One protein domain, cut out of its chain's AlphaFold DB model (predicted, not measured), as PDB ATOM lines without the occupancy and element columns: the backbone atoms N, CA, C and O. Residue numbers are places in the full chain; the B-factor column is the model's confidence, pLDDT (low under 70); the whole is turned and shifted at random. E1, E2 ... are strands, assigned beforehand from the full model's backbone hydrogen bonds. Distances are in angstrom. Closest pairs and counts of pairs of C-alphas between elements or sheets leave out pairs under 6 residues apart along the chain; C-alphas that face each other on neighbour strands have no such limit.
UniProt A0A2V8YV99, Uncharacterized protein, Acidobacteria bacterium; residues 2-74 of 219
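Overview. This is residues 2 to 74 of the 219 residues of an uncharacterized protein of Acidobacteria bacterium (UniProt A0A2V8YV99). Two three-stranded sheets, E4-E5-E6 and E1-E2-E3, make a splayed sandwich, only partly face to face, with strands crossed at 39 degrees. Residues 2 to 17 hold no named element; residues 5 to 6 pair with E1. The 73 printed residues, class all strand, have six named strands, E1 to E6 in order; each sheet is a meander, each strand the antiparallel neighbour of the one before. The whole is compact, with a radius of gyration of the C-alphas of 12.8 A, and spans 40 by 26 by 23 A.

Along the chain. E5, residues 55 to 62, is 21.8 A long. E4 is residues 46 to 52; E6, residues 67 to 72, ends at C-alpha (83.845, 140.743, 118.362). E1, residues 18 to 21, begins at C-alpha (91.948, 147.901, 108.227). E2 is residues 27 to 32, E3 residues 37 to 43.

Arrangement. Hairpins within hydrogen-bond range are E4-E5 (N 57 and O 50, 2.9 A), E5-E6 (N 60 and O 69, 2.9 A), E1-E2 (N 20 and O 28, 2.9 A) and E2-E3 (N 29 and O 40, 2.8 A). The closest C-alphas of E1 and E4, Leu 21 and Leu 49, are 6.9 A apart.

Size, cuts and confidence. The printed part has no cut and no long link. Residues 2 to 3, 9 to 16 and 34 to 35 have pLDDT under 70.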
ATOM      1  N   VAL A   2      81.991 160.366 106.275       53.31
ATOM      2  CA  VAL A   2      83.072 159.752 107.064       53.31
ATOM      3  C   VAL A   2      82.686 158.301 107.318       53.31
ATOM      4  O   VAL A   2      81.647 158.046 107.920       53.31
ATOM      5  N   PHE A   3      83.492 157.360 106.832       66.00
ATOM      6  CA  PHE A   3      83.274 155.932 107.048       66.00
ATOM      7  C   PHE A   3      83.944 155.507 108.356       66.00
ATOM      8  O   PHE A   3      85.140 155.777 108.527       66.00
ATOM      9  N   PRO A   4      83.226 154.854 109.287       77.88
ATOM     10  CA  PRO A   4      83.852 154.271 110.463       77.88
ATOM     11  C   PRO A   4      84.971 153.321 110.035       77.88
ATOM     12  O   PRO A   4      84.761 152.435 109.203       77.88
ATOM     13  N   CYS A   5      86.165 153.507 110.597       81.62
ATOM     14  CA  CYS A   5      87.302 152.644 110.321       81.62
ATOM     15  C   CYS A   5      88.032 152.252 111.605       81.62
ATOM     16  O   CYS A   5      88.163 153.041 112.539       81.62
ATOM     17  N   VAL A   6      88.490 151.003 111.650       80.88
ATOM     18  CA  VAL A   6      89.147 150.415 112.817       80.88
ATOM     19  C   VAL A   6      90.401 149.686 112.373       80.88
ATOM     20  O   VAL A   6      90.353 148.793 111.526       80.88
ATOM     21  N   ARG A   7      91.534 150.047 112.978       80.25
ATOM     22  CA  ARG A   7      92.809 149.358 112.789       80.25
ATOM     23  C   ARG A   7      93.145 148.560 114.052       80.25
ATOM     24  O   ARG A   7      93.530 149.180 115.043       80.25
ATOM     25  N   PRO A   8      93.014 147.224 114.046       72.50
ATOM     26  CA  PRO A   8      93.468 146.415 115.163       72.50
ATOM     27  C   PRO A   8      94.988 146.496 115.363       72.50
ATOM     28  O   PRO A   8      95.729 146.707 114.395       72.50
ATOM     29  N   PRO A   9      95.473 146.296 116.600       66.62
ATOM     30  CA  PRO A   9      96.873 146.100 116.888       66.62
ATOM     31  C   PRO A   9      97.306 144.824 116.188       66.62
ATOM     32  O   PRO A   9      96.600 143.815 116.161       66.62
ATOM     33  N   VAL A  10      98.474 144.902 115.576       63.06
ATOM     34  CA  VAL A  10      99.011 143.828 114.761       63.06
ATOM     35  C   VAL A  10      99.704 142.838 115.696       63.06
ATOM     36  O   VAL A  10     100.633 143.245 116.400       63.06
ATOM     37  N   PRO A  11      99.288 141.560 115.755       61.00
ATOM     38  CA  PRO A  11     100.102 140.531 116.389       61.00
ATOM     39  C   PRO A  11     101.499 140.516 115.754       61.00
ATOM     40  O   PRO A  11     101.630 140.760 114.555       61.00
ATOM     41  N   GLN A  12     102.552 140.237 116.528       51.78
ATOM     42  CA  GLN A  12     103.906 140.123 115.971       51.78
ATOM     43  C   GLN A  12     103.915 139.153 114.775       51.78
ATOM     44  O   GLN A  12     103.581 137.983 114.933       51.78
ATOM     45  N   GLY A  13     104.303 139.653 113.597       55.53
ATOM     46  CA  GLY A  13     104.427 138.873 112.359       55.53
ATOM     47  C   GLY A  13     103.256 138.986 111.376       55.53
ATOM     48  O   GLY A  13     103.444 138.660 110.206       55.53
ATOM     49  N   ASP A  14     102.093 139.497 111.793       63.78
ATOM     50  CA  ASP A  14     100.974 139.753 110.878       63.78
ATOM     51  C   ASP A  14     101.116 141.111 110.177       63.78
ATOM     52  O   ASP A  14     101.836 142.002 110.630       63.78
ATOM     53  N   LYS A  15     100.415 141.299 109.054       66.00
ATOM     54  CA  LYS A  15     100.273 142.625 108.437       66.00
ATOM     55  C   LYS A  15      99.032 143.342 108.993       66.00
ATOM     56  O   LYS A  15      97.993 142.700 109.175       66.00
ATOM     57  N   PRO A  16      99.084 144.670 109.215       69.44
ATOM     58  CA  PRO A  16      97.926 145.432 109.674       69.44
ATOM     59  C   PRO A  16      96.760 145.285 108.696       69.44
ATOM     60  O   PRO A  16      96.889 145.601 107.519       69.44
ATOM     61  N   SER A  17      95.614 144.820 109.193       79.50
ATOM     62  CA  SER A  17      94.345 144.905 108.464       79.50
ATOM     63  C   SER A  17      93.624 146.198 108.849       79.50
ATOM     64  O   SER A  17      93.772 146.671 109.975       79.50
ATOM     65  N   LEU A  18      92.841 146.773 107.938       88.25
ATOM     66  CA  LEU A  18      91.948 147.901 108.227       88.25
ATOM     67  C   LEU A  18      90.508 147.452 108.001       88.25
ATOM     68  O   LEU A  18      90.197 146.930 106.937       88.25
ATOM     69  N   PHE A  19      89.638 147.657 108.981       90.88
ATOM     70  CA  PHE A  19      88.206 147.425 108.828       90.88
ATOM     71  C   PHE A  19      87.517 148.739 108.490       90.88
ATOM     72  O   PHE A  19      87.791 149.746 109.145       90.88
ATOM     73  N   VAL A  20      86.653 148.736 107.481       92.25
ATOM     74  CA  VAL A  20      85.924 149.918 107.006       92.25
ATOM     75  C   VAL A  20      84.458 149.555 106.827       92.25
ATOM     76  O   VAL A  20      84.148 148.549 106.195       92.25
ATOM     77  N   LEU A  21      83.571 150.373 107.385       93.94
ATOM     78  CA  LEU A  21      82.129 150.254 107.204       93.94
ATOM     79  C   LEU A  21      81.666 151.254 106.144       93.94
ATOM     80  O   LEU A  21      81.847 152.457 106.330       93.94
ATOM     81  N   ASP A  22      81.085 150.773 105.047       93.00
ATOM     82  CA  ASP A  22      80.510 151.646 104.020       93.00
ATOM     83  C   ASP A  22      79.129 152.206 104.427       93.00
ATOM     84  O   ASP A  22      78.556 151.856 105.460       93.00
ATOM     85  N   ALA A  23      78.571 153.089 103.595       90.12
ATOM     86  CA  ALA A  23      77.269 153.714 103.843       90.12
ATOM     87  C   ALA A  23      76.075 152.764 103.655       90.12
ATOM     88  O   ALA A  23      74.960 153.094 104.048       90.12
ATOM     89  N   SER A  24      76.292 151.606 103.031       92.31
ATOM     90  CA  SER A  24      75.279 150.572 102.819       92.31
ATOM     91  C   SER A  24      75.281 149.518 103.930       92.31
ATOM     92  O   SER A  24      74.499 148.569 103.870       92.31
ATOM     93  N   GLY A  25      76.134 149.675 104.945       94.00
ATOM     94  CA  GLY A  25      76.254 148.733 106.051       94.00
ATOM     95  C   GLY A  25      77.079 147.490 105.708       94.00
ATOM     96  O   GLY A  25      76.870 146.432 106.306       94.00
ATOM     97  N   ASN A  26      77.988 147.579 104.738       95.75
ATOM     98  CA  ASN A  26      78.950 146.527 104.431       95.75
ATOM     99  C   ASN A  26      80.267 146.786 105.157       95.75
ATOM    100  O   ASN A  26      80.892 147.840 105.012       95.75
ATOM    101  N   LEU A  27      80.701 145.795 105.924       94.75
ATOM    102  CA  LEU A  27      81.986 145.781 106.595       94.75
ATOM    103  C   LEU A  27      83.018 145.103 105.699       94.75
ATOM    104  O   LEU A  27      82.936 143.903 105.436       94.75
ATOM    105  N   PHE A  28      84.017 145.869 105.284       93.06
ATOM    106  CA  PHE A  28      85.157 145.379 104.525       93.06
ATOM    107  C   PHE A  28      86.390 145.259 105.410       93.06
ATOM    108  O   PHE A  28      86.677 146.143 106.218       93.06
ATOM    109  N   ARG A  29      87.171 144.202 105.199       91.25
ATOM    110  CA  ARG A  29      88.543 144.075 105.684       91.25
ATOM    111  C   ARG A  29      89.506 144.318 104.536       91.25
ATOM    112  O   ARG A  29      89.560 143.549 103.579       91.25
ATOM    113  N   LEU A  30      90.301 145.368 104.664       89.44
ATOM    114  CA  LEU A  30      91.385 145.694 103.752       89.44
ATOM    115  C   LEU A  30      92.659 145.002 104.236       89.44
ATOM    116  O   LEU A  30      93.106 145.231 105.369       89.44
ATOM    117  N   LYS A  31      93.236 144.154 103.385       83.00
ATOM    118  CA  LYS A  31      94.496 143.455 103.641       83.00
ATOM    119  C   LYS A  31      95.570 143.954 102.670       83.00
ATOM    120  O   LYS A  31      95.330 143.978 101.466       83.00
ATOM    121  N   PRO A  32      96.760 144.325 103.165       72.06
ATOM    122  CA  PRO A  32      97.889 144.616 102.293       72.06
ATOM    123  C   PRO A  32      98.489 143.301 101.763       72.06
ATOM    124  O   PRO A  32      99.255 142.629 102.465       72.06
ATOM    125  N   GLU A  33      98.164 142.916 100.530       75.31
ATOM    126  CA  GLU A  33      98.892 141.852  99.825       75.31
ATOM    127  C   GLU A  33     100.115 142.423  99.089       75.31
ATOM    128  O   GLU A  33     100.339 143.633  99.100       75.31
ATOM    129  N   ALA A  34     101.006 141.547  98.612       67.56
ATOM    130  CA  ALA A  34     102.317 141.949  98.090       67.56
ATOM    131  C   ALA A  34     102.223 142.817  96.824       67.56
ATOM    132  O   ALA A  34     103.032 143.727  96.677       67.56
ATOM    133  N   ASP A  35     101.210 142.573  95.987       67.25
ATOM    134  CA  ASP A  35     101.083 143.213  94.676       67.25
ATOM    135  C   ASP A  35      99.844 144.125  94.566       67.25
ATOM    136  O   ASP A  35      99.910 145.142  93.882       67.25
ATOM    137  N   GLU A  36      98.749 143.844  95.292       71.06
ATOM    138  CA  GLU A  36      97.539 144.685  95.307       71.06
ATOM    139  C   GLU A  36      96.825 144.665  96.676       71.06
ATOM    140  O   GLU A  36      96.769 143.630  97.342       71.06
ATOM    141  N   PRO A  37      96.254 145.787  97.150       71.00
ATOM    142  CA  PRO A  37      95.404 145.774  98.334       71.00
ATOM    143  C   PRO A  37      94.088 145.044  98.033       71.00
ATOM    144  O   PRO A  37      93.328 145.453  97.157       71.00
ATOM    145  N   VAL A  38      93.777 144.004  98.807       84.00
ATOM    146  CA  VAL A  38      92.521 143.253  98.667       84.00
ATOM    147  C   VAL A  38      91.498 143.768  99.677       84.00
ATOM    148  O   VAL A  38      91.789 143.878 100.873       84.00
ATOM    149  N   ALA A  39      90.284 144.056  99.202       89.25
ATOM    150  CA  ALA A  39      89.122 144.364 100.030       89.25
ATOM    151  C   ALA A  39      88.198 143.141 100.100       89.25
ATOM    152  O   ALA A  39      87.618 142.732  99.096       89.25
ATOM    153  N   LEU A  40      88.059 142.554 101.288       90.88
ATOM    154  CA  LEU A  40      87.192 141.401 101.531       90.88
ATOM    155  C   LEU A  40      85.927 141.850 102.257       90.88
ATOM    156  O   LEU A  40      86.023 142.519 103.283       90.88
ATOM    157  N   LEU A  41      84.753 141.479 101.748       92.62
ATOM    158  CA  LEU A  41      83.491 141.669 102.463       92.62
ATOM    159  C   LEU A  41      83.419 140.670 103.626       92.62
ATOM    160  O   LEU A  41      83.365 139.465 103.397       92.62
ATOM    161  N   GLU A  42      83.417 141.171 104.858       92.06
ATOM    162  CA  GLU A  42      83.326 140.352 106.074       92.06
ATOM    163  C   GLU A  42      81.867 140.143 106.495       92.06
ATOM    164  O   GLU A  42      81.478 139.044 106.885       92.06
ATOM    165  N   GLN A  43      81.045 141.195 106.417       94.06
ATOM    166  CA  GLN A  43      79.653 141.158 106.867       94.06
ATOM    167  C   GLN A  43      78.823 142.259 106.196       94.06
ATOM    168  O   GLN A  43      79.289 143.384 106.040       94.06
ATOM    169  N   SER A  44      77.562 141.962 105.879       94.69
ATOM    170  CA  SER A  44      76.557 142.956 105.468       94.69
ATOM    171  C   SER A  44      75.532 143.209 106.576       94.69
ATOM    172  O   SER A  44      75.358 142.385 107.476       94.69
ATOM    173  N   GLY A  45      74.827 144.341 106.500       94.94
ATOM    174  CA  GLY A  45      73.837 144.735 107.508       94.94
ATOM    175  C   GLY A  45      74.469 145.193 108.822       94.94
ATOM    176  O   GLY A  45      73.841 145.091 109.874       94.94
ATOM    177  N   VAL A  46      75.720 145.652 108.784       96.62
ATOM    178  CA  VAL A  46      76.422 146.242 109.923       96.62
ATOM    179  C   VAL A  46      75.941 147.677 110.124       96.62
ATOM    180  O   VAL A  46      75.942 148.475 109.193       96.62
ATOM    181  N   LEU A  47      75.538 148.003 111.350       95.62
ATOM    182  CA  LEU A  47      75.038 149.323 111.738       95.62
ATOM    183  C   LEU A  47      76.124 150.209 112.350       95.62
ATOM    184  O   LEU A  47      76.104 151.423 112.187       95.62
ATOM    185  N   ALA A  48      77.056 149.604 113.088       94.31
ATOM    186  CA  ALA A  48      78.103 150.324 113.799       94.31
ATOM    187  C   ALA A  48      79.363 149.473 113.930       94.31
ATOM    188  O   ALA A  48      79.285 148.252 114.074       94.31
ATOM    189  N   LEU A  49      80.520 150.138 113.938       93.19
ATOM    190  CA  LEU A  49      81.851 149.541 114.056       93.19
ATOM    191  C   LEU A  49      82.652 150.262 115.155       93.19
ATOM    192  O   LEU A  49      82.607 151.489 115.267       93.19
ATOM    193  N   THR A  50      83.392 149.505 115.960       90.25
ATOM    194  CA  THR A  50      84.240 149.990 117.062       90.25
ATOM    195  C   THR A  50      85.519 149.154 117.189       90.25
ATOM    196  O   THR A  50      85.654 148.084 116.590       90.25
ATOM    197  N   SER A  51      86.476 149.661 117.966       85.56
ATOM    198  CA  SER A  51      87.646 148.928 118.438       85.56
ATOM    199  C   SER A  51      87.679 148.970 119.959       85.56
ATOM    200  O   SER A  51      87.790 150.052 120.537       85.56
ATOM    201  N   LEU A  52      87.619 147.806 120.604       76.12
ATOM    202  CA  LEU A  52      87.779 147.681 122.049       76.12
ATOM    203  C   LEU A  52      89.113 147.002 122.338       76.12
ATOM    204  O   LEU A  52      89.326 145.874 121.912       76.12
ATOM    205  N   GLU A  53      90.024 147.705 123.015       77.19
ATOM    206  CA  GLU A  53      91.388 147.206 123.282       77.19
ATOM    207  C   GLU A  53      92.103 146.739 122.002       77.19
ATOM    208  O   GLU A  53      92.921 145.821 121.994       77.19
ATOM    209  N   GLY A  54      91.760 147.379 120.881       77.75
ATOM    210  CA  GLY A  54      92.267 147.012 119.576       77.75
ATOM    211  C   GLY A  54      91.512 145.884 118.872       77.75
ATOM    212  O   GLY A  54      91.681 145.687 117.674       77.75
ATOM    213  N   ILE A  55      90.627 145.166 119.550       83.75
ATOM    214  CA  ILE A  55      89.810 144.131 118.926       83.75
ATOM    215  C   ILE A  55      88.654 144.804 118.175       83.75
ATOM    216  O   ILE A  55      87.886 145.552 118.785       83.75
ATOM    217  N   PRO A  56      88.504 144.585 116.856       88.75
ATOM    218  CA  PRO A  56      87.380 145.135 116.125       88.75
ATOM    219  C   PRO A  56      86.090 144.446 116.564       88.75
ATOM    220  O   PRO A  56      86.028 143.217 116.656       88.75
ATOM    221  N   ALA A  57      85.055 145.240 116.785       90.75
ATOM    222  CA  ALA A  57      83.726 144.749 117.088       90.75
ATOM    223  C   ALA A  57      82.673 145.558 116.340       90.75
ATOM    224  O   ALA A  57      82.878 146.729 116.017       90.75
ATOM    225  N   TYR A  58      81.542 144.934 116.050       93.94
ATOM    226  CA  TYR A  58      80.467 145.562 115.302       93.94
ATOM    227  C   TYR A  58      79.100 145.071 115.764       93.94
ATOM    228  O   TYR A  58      78.977 144.029 116.411       93.94
ATOM    229  N   VAL A  59      78.071 145.836 115.413       94.56
ATOM    230  CA  VAL A  59      76.671 145.439 115.574       94.56
ATOM    231  C   VAL A  59      76.038 145.315 114.204       94.56
ATOM    232  O   VAL A  59      76.200 146.201 113.368       94.56
ATOM    233  N   SER A  60      75.322 144.221 113.979       96.12
ATOM    234  CA  SER A  60      74.643 143.929 112.720       96.12
ATOM    235  C   SER A  60      73.201 143.495 112.928       96.12
ATOM    236  O   SER A  60      72.834 142.975 113.983       96.12
ATOM    237  N   VAL A  61      72.400 143.670 111.883       95.62
ATOM    238  CA  VAL A  61      71.020 143.198 111.810       95.62
ATOM    239  C   VAL A  61      70.950 141.946 110.948       95.62
ATOM    240  O   VAL A  61      71.269 141.983 109.760       95.62
ATOM    241  N   ASP A  62      70.465 140.852 111.528       93.19
ATOM    242  CA  ASP A  62      70.081 139.654 110.788       93.19
ATOM    243  C   ASP A  62      68.559 139.655 110.608       93.19
ATOM    244  O   ASP A  62      67.790 139.270 111.494       93.19
ATOM    245  N   LYS A  63      68.110 140.113 109.435       89.31
ATOM    246  CA  LYS A  63      66.680 140.178 109.097       89.31
ATOM    247  C   LYS A  63      66.040 138.793 108.968       89.31
ATOM    248  O   LYS A  63      64.851 138.665 109.230       89.31
ATOM    249  N   ALA A  64      66.804 137.766 108.591       90.88
ATOM    250  CA  ALA A  64      66.277 136.410 108.436       90.88
ATOM    251  C   ALA A  64      65.991 135.768 109.799       90.88
ATOM    252  O   ALA A  64      64.996 135.063 109.961       90.88
ATOM    253  N   ARG A  65      66.847 136.043 110.789       91.88
ATOM    254  CA  ARG A  65      66.667 135.593 112.179       91.88
ATOM    255  C   ARG A  65      65.877 136.572 113.039       91.88
ATOM    256  O   ARG A  65      65.518 136.228 114.163       91.88
ATOM    257  N   ASN A  66      65.591 137.759 112.512       93.88
ATOM    258  CA  ASN A  66      64.960 138.863 113.224       93.88
ATOM    259  C   ASN A  66      65.729 139.237 114.508       93.88
ATOM    260  O   ASN A  66      65.142 139.397 115.582       93.88
ATOM    261  N   THR A  67      67.057 139.333 114.415       94.62
ATOM    262  CA  THR A  67      67.948 139.619 115.550       94.62
ATOM    263  C   THR A  67      68.868 140.801 115.274       94.62
ATOM    264  O   THR A  67      69.277 141.057 114.141       94.62
ATOM    265  N   VAL A  68      69.229 141.507 116.345       94.06
ATOM    266  CA  VAL A  68      70.376 142.418 116.365       94.06
ATOM    267  C   VAL A  68      71.486 141.740 117.144       94.06
ATOM    268  O   VAL A  68      71.290 141.296 118.282       94.06
ATOM    269  N   GLU A  69      72.653 141.656 116.531       93.81
ATOM    270  CA  GLU A  69      73.771 140.877 117.032       93.81
ATOM    271  C   GLU A  69      75.009 141.740 117.177       93.81
ATOM    272  O   GLU A  69      75.291 142.606 116.354       93.81
ATOM    273  N   TYR A  70      75.761 141.463 118.228       92.06
ATOM    274  CA  TYR A  70      77.088 142.000 118.438       92.06
ATOM    275  C   TYR A  70      78.105 140.917 118.115       92.06
ATOM    276  O   TYR A  70      77.964 139.776 118.569       92.06
ATOM    277  N   THR A  71      79.150 141.307 117.397       91.75
ATOM    278  CA  THR A  71      80.265 140.432 117.058       91.75
ATOM    279  C   THR A  71      81.579 141.109 117.417       91.75
ATOM    280  O   THR A  71      81.819 142.249 117.031       91.75
ATOM    281  N   SER A  72      82.447 140.386 118.120       89.62
ATOM    282  CA  SER A  72      83.845 140.743 118.362       89.62
ATOM    283  C   SER A  72      84.746 139.792 117.580       89.62
ATOM    284  O   SER A  72      84.583 138.574 117.666       89.62
ATOM    285  N   MET A  73      85.695 140.340 116.822       86.44
ATOM    286  CA  MET A  73      86.586 139.594 115.921       86.44
ATOM    287  C   MET A  73      87.952 139.290 116.558       86.44
ATOM    288  O   MET A  73      88.979 139.276 115.877       86.44
ATOM    289  N   GLY A  74      87.985 139.104 117.880       79.00
ATOM    290  CA  GLY A  74      89.202 138.762 118.618       79.00
ATOM    291  C   GLY A  74      89.749 137.373 118.273       79.00
ATOM    292  O   GLY A  74      89.188 136.645 117.457       79.00
TER     293      GLY A  74